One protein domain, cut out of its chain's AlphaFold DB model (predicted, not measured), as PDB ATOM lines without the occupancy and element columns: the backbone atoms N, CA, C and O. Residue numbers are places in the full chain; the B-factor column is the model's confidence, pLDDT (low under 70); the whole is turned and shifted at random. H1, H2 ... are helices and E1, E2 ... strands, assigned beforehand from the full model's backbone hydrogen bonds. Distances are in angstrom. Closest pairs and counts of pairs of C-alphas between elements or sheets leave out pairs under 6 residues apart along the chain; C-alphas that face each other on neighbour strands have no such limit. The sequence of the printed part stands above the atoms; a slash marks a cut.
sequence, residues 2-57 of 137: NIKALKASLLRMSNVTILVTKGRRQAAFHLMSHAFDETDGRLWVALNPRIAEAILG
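This is residues 2 to 57 of the 137 residues of the protein "Replication protein C" of Enterobacteriaceae bacterium TzEc077 (UniProt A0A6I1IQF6). Two antiparallel strand hairpins, E1 with E2 and E3 with E4, follow each other nearly end to end, E2 running on into E3. Helix H1 runs alongside the second hairpin, by E3, while the short helix H2 turns off from the end of E4; the tip of the first hairpin, residues 21 to 26, sticks out. The printed part has 56 residues, with two named helices and four named strands that follow along the chain as H1, E1, E2, E3, E4, H2; the class is mixed, helices and strands, and the strands form two antiparallel sheets of two strands each, E1 - E2 and E3 - E4. It is loose, with a radius of gyration of the C-alphas of 14.0 A, and only just elongated, spanning 45 by 23 by 16 A.

H1, residues 2 to 14, comes first, and every O i to N i+4 pair in it is within hydrogen-bond range. E1, residues 17 to 22, and E2, residues 25 to 30, form an antiparallel hairpin at 162 degrees, with N 20 and O 27 at 2.8 A. E2 runs on into E3, residues 32 to 36, at 28 degrees. The closest C-alphas of H1 and E3 are those of Ser 14 and Met 32, 5.2 A apart. E3 and E4, residues 43 to 47, form an antiparallel hairpin at 167 degrees, with N 33 and O 46 at 2.8 A. H1 and E4 are near each other. H2, residues 49 to 55, has 2 of 3 such pairs within range and is apart from H1, E1 and E3.

H1 begins at C-alpha 2 (-52.738, 39.475, -37.495) and is 18.3 A long. E1 measures 16.4 A, E2 17.2 A, E3 13.3 A and E4 13.0 A. H2, 9.7 A long, ends at C-alpha 55 (-31.750, 56.380, -39.253).

The two C-alphas farthest apart, those of Gly 23 and Thr 39, are 46.2 A apart. The printed part has no cut and no long link. Its mean pLDDT is 91.1, and no printed residue is under 70.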
ATOM      1  N   ASN A   2     -53.840  38.524 -37.241       80.88
ATOM      2  CA  ASN A   2     -52.738  39.475 -37.495       80.88
ATOM      3  C   ASN A   2     -51.620  39.487 -36.434       80.88
ATOM      4  O   ASN A   2     -50.448  39.534 -36.795       80.88
ATOM      5  N   ILE A   3     -51.940  39.384 -35.137       84.56
ATOM      6  CA  ILE A   3     -50.919  39.378 -34.065       84.56
ATOM      7  C   ILE A   3     -50.029  38.130 -34.147       84.56
ATOM      8  O   ILE A   3     -48.817  38.217 -33.961       84.56
ATOM      9  N   LYS A   4     -50.600  36.966 -34.480       87.88
ATOM     10  CA  LYS A   4     -49.835  35.722 -34.657       87.88
ATOM     11  C   LYS A   4     -48.872  35.840 -35.840       87.88
ATOM     12  O   LYS A   4     -47.702  35.486 -35.713       87.88
ATOM     13  N   ALA A   5     -49.345  36.383 -36.963       90.62
ATOM     14  CA  ALA A   5     -48.510  36.639 -38.135       90.62
ATOM     15  C   ALA A   5     -47.403  37.672 -37.845       90.62
ATOM     16  O   ALA A   5     -46.264  37.491 -38.284       90.62
ATOM     17  N   LEU A   6     -47.710  38.712 -37.062       89.06
ATOM     18  CA  LEU A   6     -46.746  39.713 -36.607       89.06
ATOM     19  C   LEU A   6     -45.656  39.081 -35.735       89.06
ATOM     20  O   LEU A   6     -44.482  39.206 -36.068       89.06
ATOM     21  N   LYS A   7     -46.028  38.342 -34.683       89.69
ATOM     22  CA  LYS A   7     -45.084  37.638 -33.796       89.69
ATOM     23  C   LYS A   7     -44.188  36.675 -34.572       89.69
ATOM     24  O   LYS A   7     -42.970  36.701 -34.419       89.69
ATOM     25  N   ALA A   8     -44.769  35.881 -35.471       92.81
ATOM     26  CA  ALA A   8     -44.001  34.978 -36.323       92.81
ATOM     27  C   ALA A   8     -43.007  35.739 -37.219       92.81
ATOM     28  O   ALA A   8     -41.892  35.273 -37.439       92.81
ATOM     29  N   SER A   9     -43.391  36.909 -37.732       92.75
ATOM     30  CA  SER A   9     -42.511  37.747 -38.554       92.75
ATOM     31  C   SER A   9     -41.395  38.397 -37.734       92.75
ATOM     32  O   SER A   9     -40.247  38.361 -38.167       92.75
ATOM     33  N   LEU A  10     -41.697  38.905 -36.535       92.50
ATOM     34  CA  LEU A  10     -40.702  39.440 -35.598       92.50
ATOM     35  C   LEU A  10     -39.652  38.387 -35.232       92.50
ATOM     36  O   LEU A  10     -38.459  38.679 -35.285       92.50
ATOM     37  N   LEU A  11     -40.084  37.152 -34.957       93.06
ATOM     38  CA  LEU A  11     -39.186  36.039 -34.652       93.06
ATOM     39  C   LEU A  11     -38.290  35.666 -35.841       93.06
ATOM     40  O   LEU A  11     -37.089  35.449 -35.679       93.06
ATOM     41  N   ARG A  12     -38.846  35.618 -37.060       94.75
ATOM     42  CA  ARG A  12     -38.037  35.373 -38.266       94.75
ATOM     43  C   ARG A  12     -36.989  36.468 -38.466       94.75
ATOM     44  O   ARG A  12     -35.844  36.148 -38.763       94.75
ATOM     45  N   MET A  13     -37.361  37.736 -38.278       93.25
ATOM     46  CA  MET A  13     -36.435  38.861 -38.430       93.25
ATOM     47  C   MET A  13     -35.351  38.884 -37.349       93.25
ATOM     48  O   MET A  13     -34.202  39.175 -37.670       93.25
ATOM     49  N   SER A  14     -35.665  38.539 -36.094       94.38
ATOM     50  CA  SER A  14     -34.655  38.490 -35.026       94.38
ATOM     51  C   SER A  14     -33.602  37.403 -35.244       94.38
ATOM     52  O   SER A  14     -32.463  37.551 -34.812       94.38
ATOM     53  N   ASN A  15     -33.949  36.343 -35.977       95.06
ATOM     54  CA  ASN A  15     -33.024  35.256 -36.303       95.06
ATOM     55  C   ASN A  15     -32.094  35.569 -37.490       95.06
ATOM     56  O   ASN A  15     -31.228  34.762 -37.822       95.06
ATOM     57  N   VAL A  16     -32.222  36.742 -38.121       94.50
ATOM     58  CA  VAL A  16     -31.285  37.188 -39.157       94.50
ATOM     59  C   VAL A  16     -30.035  37.759 -38.493       94.50
ATOM     60  O   VAL A  16     -30.108  38.752 -37.768       94.50
ATOM     61  N   THR A  17     -28.877  37.153 -38.768       93.88
ATOM     62  CA  THR A  17     -27.571  37.630 -38.289       93.88
ATOM     63  C   THR A  17     -26.822  38.342 -39.410       93.88
ATOM     64  O   THR A  17     -26.646  37.806 -40.502       93.88
ATOM     65  N   ILE A  18     -26.358  39.552 -39.126       90.19
ATOM     66  CA  ILE A  18     -25.546  40.388 -40.001       90.19
ATOM     67  C   ILE A  18     -24.097  40.300 -39.526       90.19
ATOM     68  O   ILE A  18     -23.767  40.706 -38.409       90.19
ATOM     69  N   LEU A  19     -23.228  39.798 -40.401       92.56
ATOM     70  CA  LEU A  19     -21.783  39.773 -40.198       92.56
ATOM     71  C   LEU A  19     -21.149  40.964 -40.915       92.56
ATOM     72  O   LEU A  19     -21.359  41.169 -42.111       92.56
ATOM     73  N   VAL A  20     -20.360  41.752 -40.189       89.44
ATOM     74  CA  VAL A  20     -19.630  42.901 -40.728       89.44
ATOM     75  C   VAL A  20     -18.140  42.654 -40.563       89.44
ATOM     76  O   VAL A  20     -17.633  42.613 -39.442       89.44
ATOM     77  N   THR A  21     -17.431  42.546 -41.683       93.31
ATOM     78  CA  THR A  21     -15.972  42.398 -41.711       93.31
ATOM     79  C   THR A  21     -15.334  43.671 -42.264       93.31
ATOM     80  O   THR A  21     -15.710  44.151 -43.332       93.31
ATOM     81  N   LYS A  22     -14.359  44.236 -41.541       89.31
ATOM     82  CA  LYS A  22     -13.553  45.387 -41.974       89.31
ATOM     83  C   LYS A  22     -12.079  45.129 -41.662       89.31
ATOM     84  O   LYS A  22     -11.638  45.277 -40.521       89.31
ATOM     85  N   GLY A  23     -11.313  44.757 -42.686       92.81
ATOM     86  CA  GLY A  23      -9.922  44.332 -42.517       92.81
ATOM     87  C   GLY A  23      -9.840  43.123 -41.582       92.81
ATOM     88  O   GLY A  23     -10.505  42.122 -41.814       92.81
ATOM     89  N   ARG A  24      -9.069  43.240 -40.494       94.19
ATOM     90  CA  ARG A  24      -8.916  42.184 -39.473       94.19
ATOM     91  C   ARG A  24     -10.004  42.183 -38.390       94.19
ATOM     92  O   ARG A  24      -9.931  41.382 -37.467       94.19
ATOM     93  N   ARG A  25     -10.976  43.102 -38.446       93.50
ATOM     94  CA  ARG A  25     -12.073  43.178 -37.471       93.50
ATOM     95  C   ARG A  25     -13.320  42.522 -38.042       93.50
ATOM     96  O   ARG A  25     -13.693  42.808 -39.179       93.50
ATOM     97  N   GLN A  26     -13.984  41.716 -37.227       93.62
ATOM     98  CA  GLN A  26     -15.284  41.132 -37.522       93.62
ATOM     99  C   GLN A  26     -16.231  41.420 -36.359       93.62
ATOM    100  O   GLN A  26     -15.821  41.393 -35.201       93.62
ATOM    101  N   ALA A  27     -17.484  41.718 -36.674       92.06
ATOM    102  CA  ALA A  27     -18.556  41.853 -35.701       92.06
ATOM    103  C   ALA A  27     -19.810  41.150 -36.223       92.06
ATOM    104  O   ALA A  27     -20.072  41.149 -37.428       92.06
ATOM    105  N   ALA A  28     -20.571  40.566 -35.306       92.69
ATOM    106  CA  ALA A  28     -21.845  39.925 -35.579       92.69
ATOM    107  C   ALA A  28     -22.943  40.659 -34.819       92.69
ATOM    108  O   ALA A  28     -22.764  41.042 -33.664       92.69
ATOM    109  N   PHE A  29     -24.079  40.847 -35.473       92.12
ATOM    110  CA  PHE A  29     -25.228  41.521 -34.896       92.12
ATOM    111  C   PHE A  29     -26.502  40.854 -35.397       92.12
ATOM    112  O   PHE A  29     -26.568  40.465 -36.560       92.12
ATOM    113  N   HIS A  30     -27.552  40.810 -34.589       94.50
ATOM    114  CA  HIS A  30     -28.881  40.517 -35.121       94.50
ATOM    115  C   HIS A  30     -29.409  41.710 -35.930       94.50
ATOM    116  O   HIS A  30     -28.997  42.853 -35.716       94.50
ATOM    117  N   LEU A  31     -30.306  41.456 -36.884       92.56
ATOM    118  CA  LEU A  31     -31.001  42.502 -37.639       92.56
ATOM    119  C   LEU A  31     -31.788  43.428 -36.699       92.56
ATOM    120  O   LEU A  31     -31.750  44.652 -36.833       92.56
ATOM    121  N   MET A  32     -32.490  42.824 -35.744       94.31
ATOM    122  CA  MET A  32     -33.263  43.507 -34.717       94.31
ATOM    123  C   MET A  32     -33.555  42.565 -33.538       94.31
ATOM    124  O   MET A  32     -33.521  41.345 -33.683       94.31
ATOM    125  N   SER A  33     -33.902  43.131 -32.389       94.06
ATOM    126  CA  SER A  33     -34.419  42.429 -31.210       94.06
ATOM    127  C   SER A  33     -35.787  42.997 -30.850       94.06
ATOM    128  O   SER A  33     -36.044  44.174 -31.094       94.06
ATOM    129  N   HIS A  34     -36.682  42.182 -30.297       94.06
ATOM    130  CA  HIS A  34     -37.997  42.649 -29.863       94.06
ATOM    131  C   HIS A  34     -38.351  42.137 -28.475       94.06
ATOM    132  O   HIS A  34     -37.908  41.067 -28.068       94.06
ATOM    133  N   ALA A  35     -39.197  42.899 -27.796       92.75
ATOM    134  CA  ALA A  35     -39.944  42.472 -26.625       92.75
ATOM    135  C   ALA A  35     -41.421  42.770 -26.885       92.75
ATOM    136  O   ALA A  35     -41.751  43.832 -27.410       92.75
ATOM    137  N   PHE A  36     -42.298  41.829 -26.559       90.06
ATOM    138  CA  PHE A  36     -43.741  42.004 -26.669       90.06
ATOM    139  C   PHE A  36     -44.366  41.655 -25.327       90.06
ATOM    140  O   PHE A  36     -44.169  40.539 -24.847       90.06
ATOM    141  N   ASP A  37     -45.097  42.595 -24.743       89.81
ATOM    142  CA  ASP A  37     -45.859  42.363 -23.523       89.81
ATOM    143  C   ASP A  37     -47.314  42.070 -23.902       89.81
ATOM    144  O   ASP A  37     -47.987  42.861 -24.563       89.81
ATOM    145  N   GLU A  38     -47.793  40.877 -23.544       85.50
ATOM    146  CA  GLU A  38     -49.164  40.459 -23.844       85.50
ATOM    147  C   GLU A  38     -50.194  41.112 -22.919       85.50
ATOM    148  O   GLU A  38     -51.370  41.155 -23.271       85.50
ATOM    149  N   THR A  39     -49.765  41.617 -21.759       89.75
ATOM    150  CA  THR A  39     -50.659  42.195 -20.753       89.75
ATOM    151  C   THR A  39     -51.145  43.586 -21.149       89.75
ATOM    152  O   THR A  39     -52.321  43.892 -20.959       89.75
ATOM    153  N   ASP A  40     -50.279  44.402 -21.755       90.12
ATOM    154  CA  ASP A  40     -50.603  45.760 -22.207       90.12
ATOM    155  C   ASP A  40     -50.508  45.949 -23.736       90.12
ATOM    156  O   ASP A  40     -50.845  47.013 -24.261       90.12
ATOM    157  N   GLY A  41     -50.089  44.910 -24.468       85.12
ATOM    158  CA  GLY A  41     -49.988  44.899 -25.925       85.12
ATOM    159  C   GLY A  41     -48.811  45.698 -26.486       85.12
ATOM    160  O   GLY A  41     -48.765  45.935 -27.700       85.12
ATOM    161  N   ARG A  42     -47.866  46.142 -25.648       90.62
ATOM    162  CA  ARG A  42     -46.729  46.948 -26.099       90.62
ATOM    163  C   ARG A  42     -45.686  46.103 -26.821       90.62
ATOM    164  O   ARG A  42     -45.329  44.999 -26.415       90.62
ATOM    165  N   LEU A  43     -45.164  46.677 -27.903       91.69
ATOM    166  CA  LEU A  43     -44.074  46.128 -28.698       91.69
ATOM    167  C   LEU A  43     -42.878  47.076 -28.635       91.69
ATOM    168  O   LEU A  43     -42.956  48.215 -29.095       91.69
ATOM    169  N   TRP A  44     -41.753  46.574 -28.144       93.31
ATOM    170  CA  TRP A  44     -40.457  47.233 -28.243       93.31
ATOM    171  C   TRP A  44     -39.637  46.574 -29.342       93.31
ATOM    172  O   TRP A  44     -39.584  45.347 -29.438       93.31
ATOM    173  N   VAL A  45     -38.975  47.393 -30.156       92.62
ATOM    174  CA  VAL A  45     -38.070  46.948 -31.217       92.62
ATOM    175  C   VAL A  45     -36.750  47.690 -31.058       92.62
ATOM    176  O   VAL A  45     -36.717  48.917 -31.071       92.62
ATOM    177  N   ALA A  46     -35.661  46.942 -30.922       93.38
ATOM    178  CA  ALA A  46     -34.297  47.449 -30.948       93.38
ATOM    179  C   ALA A  46     -33.648  47.063 -32.279       93.38
ATOM    180  O   ALA A  46     -33.717  45.909 -32.700       93.38
ATOM    181  N   LEU A  47     -33.025  48.024 -32.955       91.12
ATOM    182  CA  LEU A  47     -32.424  47.815 -34.271       91.12
ATOM    183  C   LEU A  47     -30.917  47.598 -34.170       91.12
ATOM    184  O   LEU A  47     -30.251  48.091 -33.260       91.12
ATOM    185  N   ASN A  48     -30.371  46.902 -35.165       91.12
ATOM    186  CA  ASN A  48     -28.934  46.788 -35.368       91.12
ATOM    187  C   ASN A  48     -28.247  48.174 -35.399       91.12
ATOM    188  O   ASN A  48     -28.729  49.053 -36.122       91.12
ATOM    189  N   PRO A  49     -27.083  48.365 -34.742       87.12
ATOM    190  CA  PRO A  49     -26.354  49.638 -34.754       87.12
ATOM    191  C   PRO A  49     -26.067  50.198 -36.155       87.12
ATOM    192  O   PRO A  49     -26.119  51.403 -36.368       87.12
ATOM    193  N   ARG A  50     -25.827  49.336 -37.148       85.62
ATOM    194  CA  ARG A  50     -25.602  49.732 -38.548       85.62
ATOM    195  C   ARG A  50     -26.829  50.360 -39.194       85.62
ATOM    196  O   ARG A  50     -26.683  51.252 -40.023       85.62
ATOM    197  N   ILE A  51     -28.012  49.859 -38.846       86.38
ATOM    198  CA  ILE A  51     -29.292  50.393 -39.321       86.38
ATOM    199  C   ILE A  51     -29.621  51.661 -38.541       86.38
ATOM    200  O   ILE A  51     -30.036  52.650 -39.137       86.38
ATOM    201  N   ALA A  52     -29.360  51.668 -37.231       90.19
ATOM    202  CA  ALA A  52     -29.513  52.854 -36.400       90.19
ATOM    203  C   ALA A  52     -28.682  54.033 -36.938       90.19
ATOM    204  O   ALA A  52     -29.206  55.133 -37.053       90.19
ATOM    205  N   GLU A  53     -27.437  53.810 -37.371       90.88
ATOM    206  CA  GLU A  53     -26.618  54.855 -38.005       90.88
ATOM    207  C   GLU A  53     -27.250  55.432 -39.283       90.88
ATOM    208  O   GLU A  53     -27.101  56.622 -39.544       90.88
ATOM    209  N   ALA A  54     -27.962  54.627 -40.078       88.88
ATOM    210  CA  ALA A  54     -28.683  55.124 -41.251       88.88
ATOM    211  C   ALA A  54     -29.885  55.997 -40.849       88.88
ATOM    212  O   ALA A  54     -30.100  57.051 -41.439       88.88
ATOM    213  N   ILE A  55     -30.621  55.606 -39.801       87.69
ATOM    214  CA  ILE A  55     -31.750  56.380 -39.253       87.69
ATOM    215  C   ILE A  55     -31.277  57.712 -38.664       87.69
ATOM    216  O   ILE A  55     -31.915  58.740 -38.866       87.69
ATOM    217  N   LEU A  56     -30.138  57.704 -37.969       91.88
ATOM    218  CA  LEU A  56     -29.522  58.897 -37.387       91.88
ATOM    219  C   LEU A  56     -28.832  59.794 -38.434       91.88
ATOM    220  O   LEU A  56     -28.237  60.806 -38.077       91.88
ATOM    221  N   GLY A  57     -28.885  59.438 -39.723       89.50
ATOM    222  CA  GLY A  57     -28.295  60.223 -40.812       89.50
ATOM    223  C   GLY A  57     -26.768  60.131 -40.907       89.50
ATOM    224  O   GLY A  57     -26.144  60.906 -41.625       89.50
TER     225      GLY A  57